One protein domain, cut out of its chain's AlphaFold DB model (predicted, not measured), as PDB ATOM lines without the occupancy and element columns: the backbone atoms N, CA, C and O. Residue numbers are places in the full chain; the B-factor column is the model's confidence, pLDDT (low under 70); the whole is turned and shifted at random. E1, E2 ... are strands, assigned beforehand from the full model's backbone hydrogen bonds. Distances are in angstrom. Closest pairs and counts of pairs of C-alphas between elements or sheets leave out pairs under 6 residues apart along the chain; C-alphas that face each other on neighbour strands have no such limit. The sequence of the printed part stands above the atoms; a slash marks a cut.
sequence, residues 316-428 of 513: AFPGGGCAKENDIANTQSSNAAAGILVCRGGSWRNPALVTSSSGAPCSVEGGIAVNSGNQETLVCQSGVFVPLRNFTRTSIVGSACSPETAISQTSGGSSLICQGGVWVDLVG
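This is residues 316 to 428 of the 513 residues of an uncharacterized protein of Janthinobacterium lividum (UniProt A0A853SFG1). With little regular structure, three small three-stranded sheets, E1-E2-E3, E4-E5-E6 and E7-E8-E9, follow one another in a row, joined by long links. Each is a meander, each strand the antiparallel neighbour of the one before. The 113 printed residues, class all strand, have nine named strands, holding 37 residues, and no named helix. The whole is loose, radius of gyration of the C-alphas 17.6 A, spanning 55 by 33 by 19 A.

E1, residues 328 to 331, and E2, 340 to 344, form a hairpin at 127 degrees, with N 329 and O 341 2.9 A apart. E3, 347 to 349, is the antiparallel neighbour of E2 and forms a hairpin with it, with N 342 and O 349 within hydrogen-bond range at 2.9 A. E4, 368 to 371, E5, 377 to 381, and E6, 384 to 387, pair through N 369 and O 378, 2.9 A, and N 379 and O 386, 2.8 A. E7, 407 to 409, E8, 415 to 419, and E9, 422 to 425, pair through N 408 and O 416, 2.9 A, and N 417 and O 424, 2.9 A. E3 and E4 are apart, as are E6 and E7.

E1 begins at C-alpha 328 (-48.776, 53.178, -17.105); E9 ends at C-alpha 425 (-22.410, 17.142, -28.365). E2 measures 12.9 A.

The printed part has no cut. The farthest C-alphas, Ala 323 and Gly 428, are 55.6 A apart. Sixteen residues have pLDDT under 70, among them 335 to 338.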
ATOM      1  N   ALA A 316     -50.641  51.011 -25.594       87.44
ATOM      2  CA  ALA A 316     -49.379  51.321 -26.251       87.44
ATOM      3  C   ALA A 316     -48.679  50.055 -26.763       87.44
ATOM      4  O   ALA A 316     -49.090  48.934 -26.479       87.44
ATOM      5  N   PHE A 317     -47.614  50.218 -27.537       84.81
ATOM      6  CA  PHE A 317     -46.732  49.120 -27.927       84.81
ATOM      7  C   PHE A 317     -45.308  49.408 -27.425       84.81
ATOM      8  O   PHE A 317     -44.930  50.582 -27.336       84.81
ATOM      9  N   PRO A 318     -44.513  48.378 -27.082       80.75
ATOM     10  CA  PRO A 318     -43.124  48.562 -26.661       80.75
ATOM     11  C   PRO A 318     -42.313  49.384 -27.675       80.75
ATOM     12  O   PRO A 318     -42.387  49.149 -28.877       80.75
ATOM     13  N   GLY A 319     -41.550  50.365 -27.195       77.56
ATOM     14  CA  GLY A 319     -40.772  51.301 -28.011       77.56
ATOM     15  C   GLY A 319     -41.561  52.472 -28.608       77.56
ATOM     16  O   GLY A 319     -40.939  53.410 -29.100       77.56
ATOM     17  N   GLY A 320     -42.897  52.470 -28.541       84.81
ATOM     18  CA  GLY A 320     -43.710  53.616 -28.960       84.81
ATOM     19  C   GLY A 320     -43.435  54.859 -28.107       84.81
ATOM     20  O   GLY A 320     -43.045  54.741 -26.949       84.81
ATOM     21  N   GLY A 321     -43.651  56.058 -28.653       86.44
ATOM     22  CA  GLY A 321     -43.447  57.310 -27.915       86.44
ATOM     23  C   GLY A 321     -44.446  57.502 -26.767       86.44
ATOM     24  O   GLY A 321     -45.613  57.124 -26.876       86.44
ATOM     25  N   CYS A 322     -44.001  58.119 -25.675       89.88
ATOM     26  CA  CYS A 322     -44.844  58.488 -24.538       89.88
ATOM     27  C   CYS A 322     -44.487  59.887 -24.023       89.88
ATOM     28  O   CYS A 322     -43.332  60.302 -24.076       89.88
ATOM     29  N   ALA A 323     -45.492  60.635 -23.556       90.62
ATOM     30  CA  ALA A 323     -45.335  62.053 -23.219       90.62
ATOM     31  C   ALA A 323     -44.989  62.313 -21.744       90.62
ATOM     32  O   ALA A 323     -44.405  63.347 -21.427       90.62
ATOM     33  N   LYS A 324     -45.372  61.407 -20.839       89.50
ATOM     34  CA  LYS A 324     -45.263  61.602 -19.391       89.50
ATOM     35  C   LYS A 324     -44.517  60.445 -18.748       89.50
ATOM     36  O   LYS A 324     -44.977  59.308 -18.769       89.50
ATOM     37  N   GLU A 325     -43.368  60.762 -18.171       86.56
ATOM     38  CA  GLU A 325     -42.532  59.802 -17.455       86.56
ATOM     39  C   GLU A 325     -43.319  59.115 -16.323       86.56
ATOM     40  O   GLU A 325     -44.012  59.779 -15.555       86.56
ATOM     41  N   ASN A 326     -43.162  57.795 -16.189       85.31
ATOM     42  CA  ASN A 326     -43.871  56.918 -15.243       85.31
ATOM     43  C   ASN A 326     -45.366  56.669 -15.515       85.31
ATOM     44  O   ASN A 326     -45.991  55.975 -14.711       85.31
ATOM     45  N   ASP A 327     -45.943  57.155 -16.619       89.25
ATOM     46  CA  ASP A 327     -47.294  56.728 -17.003       89.25
ATOM     47  C   ASP A 327     -47.341  55.206 -17.217       89.25
ATOM     48  O   ASP A 327     -46.357  54.589 -17.635       89.25
ATOM     49  N   ILE A 328     -48.509  54.611 -16.953       88.94
ATOM     50  CA  ILE A 328     -48.776  53.178 -17.105       88.94
ATOM     51  C   ILE A 328     -49.772  52.973 -18.252       88.94
ATOM     52  O   ILE A 328     -50.805  53.642 -18.313       88.94
ATOM     53  N   ALA A 329     -49.478  52.035 -19.148       89.19
ATOM     54  CA  ALA A 329     -50.351  51.637 -20.249       89.19
ATOM     55  C   ALA A 329     -50.488  50.113 -20.309       89.19
ATOM     56  O   ALA A 329     -49.622  49.383 -19.839       89.19
ATOM     57  N   ASN A 330     -51.560  49.630 -20.922       88.56
ATOM     58  CA  ASN A 330     -51.658  48.246 -21.369       88.56
ATOM     59  C   ASN A 330     -51.017  48.103 -22.753       88.56
ATOM     60  O   ASN A 330     -50.996  49.053 -23.543       88.56
ATOM     61  N   THR A 331     -50.525  46.915 -23.089       85.94
ATOM     62  CA  THR A 331     -50.161  46.624 -24.476       85.94
ATOM     63  C   THR A 331     -51.407  46.659 -25.373       85.94
ATOM     64  O   THR A 331     -52.498  46.248 -24.976       85.94
ATOM     65  N   GLN A 332     -51.267  47.193 -26.589       83.69
ATOM     66  CA  GLN A 332     -52.326  47.171 -27.605       83.69
ATOM     67  C   GLN A 332     -52.765  45.733 -27.896       83.69
ATOM     68  O   GLN A 332     -51.929  44.834 -27.975       83.69
ATOM     69  N   SER A 333     -54.065  45.533 -28.123       69.69
ATOM     70  CA  SER A 333     -54.669  44.209 -28.352       69.69
ATOM     71  C   SER A 333     -54.142  43.474 -29.590       69.69
ATOM     72  O   SER A 333     -54.286  42.258 -29.688       69.69
ATOM     73  N   SER A 334     -53.526  44.193 -30.531       70.31
ATOM     74  CA  SER A 334     -52.871  43.633 -31.715       70.31
ATOM     75  C   SER A 334     -51.502  43.002 -31.428       70.31
ATOM     76  O   SER A 334     -50.975  42.296 -32.287       70.31
ATOM     77  N   ASN A 335     -50.916  43.221 -30.244       65.75
ATOM     78  CA  ASN A 335     -49.690  42.549 -29.824       65.75
ATOM     79  C   ASN A 335     -50.010  41.201 -29.168       65.75
ATOM     80  O   ASN A 335     -50.783  41.128 -28.218       65.75
ATOM     81  N   ALA A 336     -49.337  40.137 -29.614       57.41
ATOM     82  CA  ALA A 336     -49.500  38.787 -29.061       57.41
ATOM     83  C   ALA A 336     -49.043  38.652 -27.589       57.41
ATOM     84  O   ALA A 336     -49.361  37.662 -26.935       57.41
ATOM     85  N   ALA A 337     -48.313  39.639 -27.059       60.69
ATOM     86  CA  ALA A 337     -47.914  39.714 -25.657       60.69
ATOM     87  C   ALA A 337     -48.775  40.748 -24.909       60.69
ATOM     88  O   ALA A 337     -48.564  41.960 -25.021       60.69
ATOM     89  N   ALA A 338     -49.754  40.265 -24.142       64.81
ATOM     90  CA  ALA A 338     -50.533  41.080 -23.213       64.81
ATOM     91  C   ALA A 338     -49.677  41.438 -21.983       64.81
ATOM     92  O   ALA A 338     -49.070  40.554 -21.378       64.81
ATOM     93  N   GLY A 339     -49.615  42.713 -21.598       78.62
ATOM     94  CA  GLY A 339     -48.842  43.144 -20.436       78.62
ATOM     95  C   GLY A 339     -48.994  44.625 -20.105       78.62
ATOM     96  O   GLY A 339     -49.633  45.384 -20.832       78.62
ATOM     97  N   ILE A 340     -48.387  45.024 -18.990       85.19
ATOM     98  CA  ILE A 340     -48.279  46.422 -18.568       85.19
ATOM     99  C   ILE A 340     -47.039  47.042 -19.222       85.19
ATOM    100  O   ILE A 340     -46.029  46.366 -19.392       85.19
ATOM    101  N   LEU A 341     -47.105  48.325 -19.564       85.44
ATOM    102  CA  LEU A 341     -46.007  49.158 -20.046       85.44
ATOM    103  C   LEU A 341     -45.843  50.369 -19.129       85.44
ATOM    104  O   LEU A 341     -46.829  50.907 -18.627       85.44
ATOM    105  N   VAL A 342     -44.604  50.823 -18.956       87.75
ATOM    106  CA  VAL A 342     -44.269  52.041 -18.210       87.75
ATOM    107  C   VAL A 342     -43.525  53.003 -19.132       87.75
ATOM    108  O   VAL A 342     -42.591  52.602 -19.834       87.75
ATOM    109  N   CYS A 343     -43.932  54.270 -19.151       86.50
ATOM    110  CA  CYS A 343     -43.242  55.309 -19.909       86.50
ATOM    111  C   CYS A 343     -41.892  55.638 -19.263       86.50
ATOM    112  O   CYS A 343     -41.844  56.049 -18.101       86.50
ATOM    113  N   ARG A 344     -40.802  55.454 -20.019       84.88
ATOM    114  CA  ARG A 344     -39.424  55.699 -19.577       84.88
ATOM    115  C   ARG A 344     -38.583  56.340 -20.672       84.88
ATOM    116  O   ARG A 344     -38.331  55.721 -21.713       84.88
ATOM    117  N   GLY A 345     -38.096  57.552 -20.418       80.50
ATOM    118  CA  GLY A 345     -37.245  58.298 -21.345       80.50
ATOM    119  C   GLY A 345     -37.954  58.606 -22.663       80.50
ATOM    120  O   GLY A 345     -37.359  58.456 -23.725       80.50
ATOM    121  N   GLY A 346     -39.246  58.947 -22.596       85.75
ATOM    122  CA  GLY A 346     -40.066  59.279 -23.766       85.75
ATOM    123  C   GLY A 346     -40.514  58.084 -24.616       85.75
ATOM    124  O   GLY A 346     -41.095  58.284 -25.682       85.75
ATOM    125  N   SER A 347     -40.279  56.842 -24.172       85.19
ATOM    126  CA  SER A 347     -40.787  55.639 -24.846       85.19
ATOM    127  C   SER A 347     -41.441  54.648 -23.883       85.19
ATOM    128  O   SER A 347     -41.010  54.490 -22.741       85.19
ATOM    129  N   TRP A 348     -42.474  53.952 -24.350       85.19
ATOM    130  CA  TRP A 348     -43.133  52.864 -23.637       85.19
ATOM    131  C   TRP A 348     -42.213  51.655 -23.540       85.19
ATOM    132  O   TRP A 348     -41.694  51.181 -24.551       85.19
ATOM    133  N   ARG A 349     -42.005  51.133 -22.333       80.62
ATOM    134  CA  ARG A 349     -41.138  49.975 -22.099       80.62
ATOM    135  C   ARG A 349     -41.864  48.934 -21.265       80.62
ATOM    136  O   ARG A 349     -42.693  49.279 -20.425       80.62
ATOM    137  N   ASN A 350     -41.518  47.666 -21.465       77.56
ATOM    138  CA  ASN A 350     -41.922  46.621 -20.532       77.56
ATOM    139  C   ASN A 350     -41.360  46.951 -19.136       77.56
ATOM    140  O   ASN A 350     -40.229  47.443 -19.048       77.56
ATOM    141  N   PRO A 351     -42.111  46.689 -18.055       71.81
ATOM    142  CA  PRO A 351     -41.663  46.897 -16.689       71.81
ATOM    143  C   PRO A 351     -40.583  45.866 -16.351       71.81
ATOM    144  O   PRO A 351     -40.837  44.838 -15.735       71.81
ATOM    145  N   ALA A 352     -39.353  46.139 -16.772       62.22
ATOM    146  CA  ALA A 352     -38.176  45.581 -16.137       62.22
ATOM    147  C   ALA A 352     -37.750  46.535 -15.026       62.22
ATOM    148  O   ALA A 352     -37.718  47.751 -15.231       62.22
ATOM    149  N   LEU A 353     -37.423  45.992 -13.850       59.69
ATOM    150  CA  LEU A 353     -37.020  46.805 -12.701       59.69
ATOM    151  C   LEU A 353     -35.749  47.627 -12.981       59.69
ATOM    152  O   LEU A 353     -35.533  48.641 -12.321       59.69
ATOM    153  N   VAL A 354     -34.920  47.213 -13.951       68.25
ATOM    154  CA  VAL A 354     -33.637  47.849 -14.276       68.25
ATOM    155  C   VAL A 354     -33.395  47.850 -15.791       68.25
ATOM    156  O   VAL A 354     -33.564  46.834 -16.467       68.25
ATOM    157  N   THR A 355     -32.961  48.987 -16.337       75.94
ATOM    158  CA  THR A 355     -32.369  49.066 -17.683       75.94
ATOM    159  C   THR A 355     -30.853  48.945 -17.577       75.94
ATOM    160  O   THR A 355     -30.250  49.662 -16.782       75.94
ATOM    161  N   SER A 356     -30.233  48.079 -18.376       83.69
ATOM    162  CA  SER A 356     -28.781  47.843 -18.345       83.69
ATOM    163  C   SER A 356     -28.230  47.584 -19.752       83.69
ATOM    164  O   SER A 356     -28.959  47.712 -20.730       83.69
ATOM    165  N   SER A 357     -26.954  47.237 -19.885       88.00
ATOM    166  CA  SER A 357     -26.346  46.774 -21.137       88.00
ATOM    167  C   SER A 357     -25.756  45.374 -20.958       88.00
ATOM    168  O   SER A 357     -25.425  44.953 -19.851       88.00
ATOM    169  N   SER A 358     -25.639  44.624 -22.055       85.06
ATOM    170  CA  SER A 358     -24.942  43.332 -22.035       85.06
ATOM    171  C   SER A 358     -23.493  43.527 -21.574       85.06
ATOM    172  O   SER A 358     -22.786  44.367 -22.126       85.06
ATOM    173  N   GLY A 359     -23.053  42.742 -20.590       81.94
ATOM    174  CA  GLY A 359     -21.729  42.832 -19.969       81.94
ATOM    175  C   GLY A 359     -21.622  43.836 -18.816       81.94
ATOM    176  O   GLY A 359     -20.570  43.909 -18.186       81.94
ATOM    177  N   ALA A 360     -22.679  44.595 -18.507       88.50
ATOM    178  CA  ALA A 360     -22.690  45.479 -17.344       88.50
ATOM    179  C   ALA A 360     -22.728  44.676 -16.031       88.50
ATOM    180  O   ALA A 360     -23.348  43.610 -15.995       88.50
ATOM    181  N   PRO A 361     -22.123  45.182 -14.941       87.88
ATOM    182  CA  PRO A 361     -22.147  44.504 -13.652       87.88
ATOM    183  C   PRO A 361     -23.569  44.416 -13.081       87.88
ATOM    184  O   PRO A 361     -24.394  45.314 -13.272       87.88
ATOM    185  N   CYS A 362     -23.846  43.344 -12.345       85.62
ATOM    186  CA  CYS A 362     -25.097  43.126 -11.628       85.62
ATOM    187  C   CYS A 362     -24.828  42.541 -10.237       85.62
ATOM    188  O   CYS A 362     -23.870  41.802 -10.031       85.62
ATOM    189  N   SER A 363     -25.659  42.909  -9.261       83.31
ATOM    190  CA  SER A 363     -25.462  42.565  -7.844       83.31
ATOM    191  C   SER A 363     -26.292  41.373  -7.364       83.31
ATOM    192  O   SER A 363     -26.047  40.865  -6.273       83.31
ATOM    193  N   VAL A 364     -27.283  40.941  -8.146       81.75
ATOM    194  CA  VAL A 364     -28.234  39.891  -7.766       81.75
ATOM    195  C   VAL A 364     -28.311  38.865  -8.884       81.75
ATOM    196  O   VAL A 364     -28.896  39.146  -9.931       81.75
ATOM    197  N   GLU A 365     -27.742  37.683  -8.651       80.38
ATOM    198  CA  GLU A 365     -27.836  36.539  -9.566       80.38
ATOM    199  C   GLU A 365     -29.292  36.230  -9.931       80.38
ATOM    200  O   GLU A 365     -30.185  36.272  -9.084       80.38
ATOM    201  N   GLY A 366     -29.543  35.951 -11.211       77.12
ATOM    202  CA  GLY A 366     -30.891  35.752 -11.746       77.12
ATOM    203  C   GLY A 366     -31.720  37.034 -11.898       77.12
ATOM    204  O   GLY A 366     -32.832  36.976 -12.422       77.12
ATOM    205  N   GLY A 367     -31.202  38.199 -11.489       81.62
ATOM    206  CA  GLY A 367     -31.855  39.489 -11.696       81.62
ATOM    207  C   GLY A 367     -32.118  39.762 -13.179       81.62
ATOM    208  O   GLY A 367     -31.265  39.502 -14.024       81.62
ATOM    209  N   ILE A 368     -33.295  40.297 -13.501       84.31
ATOM    210  CA  ILE A 368     -33.719  40.556 -14.882       84.31
ATOM    211  C   ILE A 368     -33.577  42.045 -15.194       84.31
ATOM    212  O   ILE A 368     -34.056  42.896 -14.443       84.31
ATOM    213  N   ALA A 369     -32.959  42.357 -16.330       84.50
ATOM    214  CA  ALA A 369     -32.888  43.706 -16.874       84.50
ATOM    215  C   ALA A 369     -33.323  43.722 -18.339       84.50
ATOM    216  O   ALA A 369     -33.407  42.686 -18.997       84.50
ATOM    217  N   VAL A 370     -33.588  44.911 -18.867       83.38
ATOM    218  CA  VAL A 370     -33.801  45.114 -20.303       83.38
ATOM    219  C   VAL A 370     -32.637  45.915 -20.863       83.38
ATOM    220  O   VAL A 370     -32.247  46.942 -20.301       83.38
ATOM    221  N   ASN A 371     -32.072  45.433 -21.967       82.12
ATOM    222  CA  ASN A 371     -30.973  46.085 -22.654       82.12
ATOM    223  C   ASN A 371     -31.425  47.453 -23.192       82.12
ATOM    224  O   ASN A 371     -32.396  47.553 -23.944       82.12
ATOM    225  N   SER A 372     -30.716  48.512 -22.810       75.44
ATOM    226  CA  SER A 372     -31.062  49.898 -23.130       75.44
ATOM    227  C   SER A 372     -31.032  50.222 -24.626       75.44
ATOM    228  O   SER A 372     -31.757  51.122 -25.046       75.44
ATOM    229  N   GLY A 373     -30.241  49.497 -25.426       75.25
ATOM    230  CA  GLY A 373     -30.086  49.754 -26.860       75.25
ATOM    231  C   GLY A 373     -31.069  49.001 -27.761       75.25
ATOM    232  O   GLY A 373     -31.454  49.520 -28.803       75.25
ATOM    233  N   ASN A 374     -31.477  47.785 -27.385       73.62
ATOM    234  CA  ASN A 374     -32.261  46.896 -28.259       73.62
ATOM    235  C   ASN A 374     -33.451  46.201 -27.571       73.62
ATOM    236  O   ASN A 374     -34.089  45.352 -28.184       73.62
ATOM    237  N   GLN A 375     -33.746  46.555 -26.317       72.31
ATOM    238  CA  GLN A 375     -34.854  46.022 -25.519       72.31
ATOM    239  C   GLN A 375     -34.828  44.502 -25.270       72.31
ATOM    240  O   GLN A 375     -35.833  43.921 -24.865       72.31
ATOM    241  N   GLU A 376     -33.685  43.844 -25.463       79.12
ATOM    242  CA  GLU A 376     -33.533  42.426 -25.148       79.12
ATOM    243  C   GLU A 376     -33.529  42.164 -23.633       79.12
ATOM    244  O   GLU A 376     -32.907  42.904 -22.868       79.12
ATOM    245  N   THR A 377     -34.159  41.067 -23.203       82.81
ATOM    246  CA  THR A 377     -34.084  40.587 -21.819       82.81
ATOM    247  C   THR A 377     -32.672  40.108 -21.481       82.81
ATOM    248  O   THR A 377     -32.137  39.187 -22.103       82.81
ATOM    249  N   LEU A 378     -32.088  40.712 -20.454       84.62
ATOM    250  CA  LEU A 378     -30.828  40.323 -19.842       84.62
ATOM    251  C   LEU A 378     -31.110  39.613 -18.515       84.62
ATOM    252  O   LEU A 378     -32.024  39.999 -17.786       84.62
ATOM    253  N   VAL A 379     -30.298  38.618 -18.182       87.06
ATOM    254  CA  VAL A 379     -30.284  37.956 -16.876       87.06
ATOM    255  C   VAL A 379     -28.907  38.130 -16.246       87.06
ATOM    256  O   VAL A 379     -27.889  38.039 -16.928       87.06
ATOM    257  N   CYS A 380     -28.866  38.445 -14.958       85.00
ATOM    258  CA  CYS A 380     -27.629  38.513 -14.199       85.00
ATOM    259  C   CYS A 380     -27.071  37.101 -14.016       85.00
ATOM    260  O   CYS A 380     -27.742  36.250 -13.429       85.00
ATOM    261  N   GLN A 381     -25.865  36.868 -14.524       83.81
ATOM    262  CA  GLN A 381     -25.124  35.630 -14.344       83.81
ATOM    263  C   GLN A 381     -23.675  35.954 -13.986       83.81
ATOM    264  O   GLN A 381     -22.985  36.654 -14.726       83.81
ATOM    265  N   SER A 382     -23.193  35.382 -12.888       79.00
ATOM    266  CA  SER A 382     -21.808  35.539 -12.421       79.00
ATOM    267  C   SER A 382     -21.375  37.007 -12.303       79.00
ATOM    268  O   SER A 382     -20.278  37.384 -12.713       79.00
ATOM    269  N   GLY A 383     -22.255  37.850 -11.764       80.12
ATOM    270  CA  GLY A 383     -21.999  39.266 -11.512       80.12
ATOM    271  C   GLY A 383     -22.073  40.172 -12.743       80.12
ATOM    272  O   GLY A 383     -21.780  41.363 -12.621       80.12
ATOM    273  N   VAL A 384     -22.479  39.662 -13.913       86.38
ATOM    274  CA  VAL A 384     -22.708  40.465 -15.127       86.38
ATOM    275  C   VAL A 384     -24.043  40.151 -15.804       86.38
ATOM    276  O   VAL A 384     -24.524  39.022 -15.806       86.38
ATOM    277  N   PHE A 385     -24.665  41.157 -16.411       86.25
ATOM    278  CA  PHE A 385     -25.866  40.966 -17.217       86.25
ATOM    279  C   PHE A 385     -25.519  40.328 -18.565       86.25
ATOM    280  O   PHE A 385     -24.803  40.918 -19.376       86.25
ATOM    281  N   VAL A 386     -26.084  39.154 -18.840       84.06
ATOM    282  CA  VAL A 386     -25.942  38.425 -20.107       84.06
ATOM    283  C   VAL A 386     -27.300  38.283 -20.814       84.06
ATOM    284  O   VAL A 386     -28.332  38.193 -20.150       84.06
ATOM    285  N   PRO A 387     -27.355  38.262 -22.157       84.44
ATOM    286  CA  PRO A 387     -28.597  38.040 -22.897       84.44
ATOM    287  C   PRO A 387     -29.281  36.713 -22.555       84.44
ATOM    288  O   PRO A 387     -28.646  35.661 -22.611       84.44
ATOM    289  N   LEU A 388     -30.595  36.729 -22.298       80.12
ATOM    290  CA  LEU A 388     -31.360  35.513 -21.988       80.12
ATOM    291  C   LEU A 388     -31.310  34.477 -23.128       80.12
ATOM    292  O   LEU A 388     -31.313  33.273 -22.876       80.12
ATOM    293  N   ARG A 389     -31.180  34.928 -24.386       70.44
ATOM    294  CA  ARG A 389     -30.996  34.046 -25.555       70.44
ATOM    295  C   ARG A 389     -29.767  33.141 -25.471       70.44
ATOM    296  O   ARG A 389     -29.719  32.128 -26.165       70.44
ATOM    297  N   ASN A 390     -28.787  33.474 -24.630       68.06
ATOM    298  CA  ASN A 390     -27.607  32.636 -24.424       68.06
ATOM    299  C   ASN A 390     -27.939  31.319 -23.704       68.06
ATOM    300  O   ASN A 390     -27.146  30.390 -23.785       68.06
ATOM    301  N   PHE A 391     -29.101  31.209 -23.052       66.06
ATOM    302  CA  PHE A 391     -29.522  30.006 -22.320       66.06
ATOM    303  C   PHE A 391     -30.564  29.163 -23.056       66.06
ATOM    304  O   PHE A 391     -30.845  28.041 -22.652       66.06
ATOM    305  N   THR A 392     -31.157  29.686 -24.129       63.84
ATOM    306  CA  THR A 392     -32.261  29.036 -24.857       63.84
ATOM    307  C   THR A 392     -31.923  28.756 -26.315       63.84
ATOM    308  O   THR A 392     -32.796  28.404 -27.110       63.84
ATOM    309  N   ARG A 393     -30.652  28.908 -26.695       65.88
ATOM    310  CA  ARG A 393     -30.227  28.731 -28.077       65.88
ATOM    311  C   ARG A 393     -30.408  27.275 -28.488       65.88
ATOM    312  O   ARG A 393     -29.781  26.388 -27.910       65.88
ATOM    313  N   THR A 394     -31.217  27.042 -29.513       72.69
ATOM    314  CA  THR A 394     -31.233  25.780 -30.248       72.69
ATOM    315  C   THR A 394     -30.201  25.837 -31.373       72.69
ATOM    316  O   THR A 394     -30.186  26.788 -32.154       72.69
ATOM    317  N   SER A 395     -29.309  24.850 -31.439       82.19
ATOM    318  CA  SER A 395     -28.256  24.769 -32.462       82.19
ATOM    319  C   SER A 395     -28.162  23.366 -33.055       82.19
ATOM    320  O   SER A 395     -28.724  22.401 -32.536       82.19
ATOM    321  N   ILE A 396     -27.453  23.261 -34.178       84.12
ATOM    322  CA  ILE A 396     -27.245  22.008 -34.905       84.12
ATOM    323  C   ILE A 396     -25.812  21.541 -34.646       84.12
ATOM    324  O   ILE A 396     -24.876  22.341 -34.731       84.12
ATOM    325  N   VAL A 397     -25.633  20.252 -34.352       83.88
ATOM    326  CA  VAL A 397     -24.304  19.640 -34.183       83.88
ATOM    327  C   VAL A 397     -23.460  19.892 -35.437       83.88
ATOM    328  O   VAL A 397     -23.928  19.689 -36.555       83.88
ATOM    329  N   GLY A 398     -22.225  20.358 -35.253       81.75
ATOM    330  CA  GLY A 398     -21.291  20.692 -36.329       81.75
ATOM    331  C   GLY A 398     -21.464  22.084 -36.944       81.75
ATOM    332  O   GLY A 398     -20.620  22.489 -37.739       81.75
ATOM    333  N   SER A 399     -22.507  22.845 -36.590       87.81
ATOM    334  CA  SER A 399     -22.632  24.234 -37.055       87.81
ATOM    335  C   SER A 399     -21.665  25.168 -36.322       87.81
ATOM    336  O   SER A 399     -21.254  24.889 -35.193       87.81
ATOM    337  N   ALA A 400     -21.295  26.278 -36.965       86.19
ATOM    338  CA  ALA A 400     -20.383  27.259 -36.386       86.19
ATOM    339  C   ALA A 400     -20.949  27.864 -35.088       86.19
ATOM    340  O   ALA A 400     -22.150  28.139 -34.981       86.19
ATOM    341  N   CYS A 401     -20.080  28.108 -34.112       82.00
ATOM    342  CA  CYS A 401     -20.451  28.634 -32.806       82.00
ATOM    343  C   CYS A 401     -19.476  29.712 -32.317       82.00
ATOM    344  O   CYS A 401     -18.308  29.751 -32.695       82.00
ATOM    345  N   SER A 402     -19.993  30.619 -31.487       80.50
ATOM    346  CA  SER A 402     -19.243  31.648 -30.763       80.50
ATOM    347  C   SER A 402     -20.139  32.218 -29.648       80.50
ATOM    348  O   SER A 402     -21.360  32.311 -29.866       80.50
ATOM    349  N   PRO A 403     -19.583  32.611 -28.485       75.06
ATOM    350  CA  PRO A 403     -18.184  32.432 -28.071       75.06
ATOM    351  C   PRO A 403     -17.853  30.972 -27.724       75.06
ATOM    352  O   PRO A 403     -18.750  30.166 -27.474       75.06
ATOM    353  N   GLU A 404     -16.561  30.638 -27.697       78.75
ATOM    354  CA  GLU A 404     -16.069  29.349 -27.194       78.75
ATOM    355  C   GLU A 404     -16.630  29.080 -25.790       78.75
ATOM    356  O   GLU A 404     -16.761  30.007 -24.993       78.75
ATOM    357  N   THR A 405     -16.966  27.823 -25.487       78.25
ATOM    358  CA  THR A 405     -17.618  27.355 -24.245       78.25
ATOM    359  C   THR A 405     -19.086  27.756 -24.055       78.25
ATOM    360  O   THR A 405     -19.695  27.355 -23.064       78.25
ATOM    361  N   ALA A 406     -19.702  28.470 -25.007       76.50
ATOM    362  CA  ALA A 406     -21.151  28.678 -24.997       76.50
ATOM    363  C   ALA A 406     -21.902  27.337 -24.941       76.50
ATOM    364  O   ALA A 406     -21.444  26.341 -25.501       76.50
ATOM    365  N   ILE A 407     -23.066  27.324 -24.290       82.12
ATOM    366  CA  ILE A 407     -23.934  26.147 -24.172       82.12
ATOM    367  C   ILE A 407     -25.163  26.358 -25.056       82.12
ATOM    368  O   ILE A 407     -25.665  27.470 -25.209       82.12
ATOM    369  N   SER A 408     -25.630  25.288 -25.682       81.81
ATOM    370  CA  SER A 408     -26.835  25.268 -26.508       81.81
ATOM    371  C   SER A 408     -27.503  23.900 -26.377       81.81
ATOM    372  O   SER A 408     -26.994  23.020 -25.688       81.81
ATOM    373  N   GLN A 409     -28.647  23.705 -27.021       83.56
ATOM    374  CA  GLN A 409     -29.311  22.409 -27.092       83.56
ATOM    375  C   GLN A 409     -29.745  22.092 -28.524       83.56
ATOM    376  O   GLN A 409     -29.976  22.997 -29.325       83.56
ATOM    377  N   THR A 410     -29.879  20.816 -28.867       77.94
ATOM    378  CA  THR A 410     -30.556  20.414 -30.107       77.94
ATOM    379  C   THR A 410     -32.068  20.604 -29.964       77.94
ATOM    380  O   THR A 410     -32.597  20.734 -28.858       77.94
ATOM    381  N   SER A 411     -32.807  20.564 -31.075       75.19
ATOM    382  CA  SER A 411     -34.278  20.514 -31.043       75.19
ATOM    383  C   SER A 411     -34.830  19.271 -30.327       75.19
ATOM    384  O   SER A 411     -35.981  19.283 -29.902       75.19
ATOM    385  N   GLY A 412     -34.015  18.221 -30.170       67.44
ATOM    386  CA  GLY A 412     -34.334  17.012 -29.406       67.44
ATOM    387  C   GLY A 412     -33.941  17.069 -27.925       67.44
ATOM    388  O   GLY A 412     -34.125  16.078 -27.229       67.44
ATOM    389  N   GLY A 413     -33.400  18.195 -27.439       69.75
ATOM    390  CA  GLY A 413     -33.033  18.382 -26.030       69.75
ATOM    391  C   GLY A 413     -31.632  17.893 -25.639       69.75
ATOM    392  O   GLY A 413     -31.316  17.869 -24.453       69.75
ATOM    393  N   SER A 414     -30.777  17.523 -26.597       78.00
ATOM    394  CA  SER A 414     -29.382  17.150 -26.308       78.00
ATOM    395  C   SER A 414     -28.539  18.391 -26.031       78.00
ATOM    396  O   SER A 414     -28.564  19.329 -26.829       78.00
ATOM    397  N   SER A 415     -27.757  18.387 -24.953       83.19
ATOM    398  CA  SER A 415     -26.855  19.491 -24.612       83.19
ATOM    399  C   SER A 415     -25.669  19.589 -25.576       83.19
ATOM    400  O   SER A 415     -24.982  18.604 -25.852       83.19
ATOM    401  N   LEU A 416     -25.394  20.803 -26.039       84.75
ATOM    402  CA  LEU A 416     -24.286  21.164 -26.918       84.75
ATOM    403  C   LEU A 416     -23.348  22.141 -26.211       84.75
ATOM    404  O   LEU A 416     -23.798  23.024 -25.480       84.75
ATOM    405  N   ILE A 417     -22.054  22.032 -26.494       87.31
ATOM    406  CA  ILE A 417     -21.033  22.997 -26.078       87.31
ATOM    407  C   ILE A 417     -20.281  23.512 -27.306       87.31
ATOM    408  O   ILE A 417     -20.018  22.764 -28.247       87.31
ATOM    409  N   CYS A 418     -19.971  24.804 -27.328       84.50
ATOM    410  CA  CYS A 418     -19.171  25.410 -28.379       84.50
ATOM    411  C   CYS A 418     -17.696  25.084 -28.148       84.50
ATOM    412  O   CYS A 418     -17.130  25.526 -27.145       84.50
ATOM    413  N   GLN A 419     -17.094  24.304 -29.049       85.31
ATOM    414  CA  GLN A 419     -15.681  23.962 -28.971       85.31
ATOM    415  C   GLN A 419     -14.985  24.040 -30.331       85.31
ATOM    416  O   GLN A 419     -15.437  23.440 -31.304       85.31
ATOM    417  N   GLY A 420     -13.855  24.738 -30.397       83.81
ATOM    418  CA  GLY A 420     -13.119  24.971 -31.638       83.81
ATOM    419  C   GLY A 420     -13.937  25.755 -32.665       83.81
ATOM    420  O   GLY A 420     -13.782  25.532 -33.865       83.81
ATOM    421  N   GLY A 421     -14.847  26.622 -32.207       85.56
ATOM    422  CA  GLY A 421     -15.747  27.373 -33.084       85.56
ATOM    423  C   GLY A 421     -16.852  26.541 -33.749       85.56
ATOM    424  O   GLY A 421     -17.514  27.047 -34.657       85.56
ATOM    425  N   VAL A 422     -17.092  25.298 -33.308       89.50
ATOM    426  CA  VAL A 422     -18.228  24.465 -33.744       89.50
ATOM    427  C   VAL A 422     -19.014  23.866 -32.574       89.50
ATOM    428  O   VAL A 422     -18.468  23.551 -31.516       89.50
ATOM    429  N   TRP A 423     -20.327  23.710 -32.747       86.31
ATOM    430  CA  TRP A 423     -21.189  23.066 -31.757       86.31
ATOM    431  C   TRP A 423     -20.922  21.563 -31.709       86.31
ATOM    432  O   TRP A 423     -21.136  20.859 -32.698       86.31
ATOM    433  N   VAL A 424     -20.505  21.058 -30.550       86.50
ATOM    434  CA  VAL A 424     -20.273  19.630 -30.313       86.50
ATOM    435  C   VAL A 424     -21.213  19.097 -29.239       86.50
ATOM    436  O   VAL A 424     -21.615  19.823 -28.331       86.50
ATOM    437  N   ASP A 425     -21.569  17.819 -29.351       85.31
ATOM    438  CA  ASP A 425     -22.410  17.142 -28.365       85.31
ATOM    439  C   ASP A 425     -21.643  16.944 -27.049       85.31
ATOM    440  O   ASP A 425     -20.518  16.431 -27.037       85.31
ATOM    441  N   LEU A 426     -22.249  17.378 -25.941       79.31
ATOM    442  CA  LEU A 426     -21.632  17.301 -24.621       79.31
ATOM    443  C   LEU A 426     -21.547  15.851 -24.116       79.31
ATOM    444  O   LEU A 426     -20.543  15.467 -23.516       79.31
ATOM    445  N   VAL A 427     -22.556  15.026 -24.403       69.62
ATOM    446  CA  VAL A 427     -22.620  13.611 -24.004       69.62
ATOM    447  C   VAL A 427     -21.606  12.787 -24.795       69.62
ATOM    448  O   VAL A 427     -20.910  11.948 -24.222       69.62
ATOM    449  N   GLY A 428     -21.424  13.090 -26.084       65.75
ATOM    450  CA  GLY A 428     -20.413  12.455 -26.936       65.75
ATOM    451  C   GLY A 428     -18.974  12.584 -26.414       65.75
ATOM    452  O   GLY A 428     -18.114  11.782 -26.784       65.75
TER     453      GLY A 428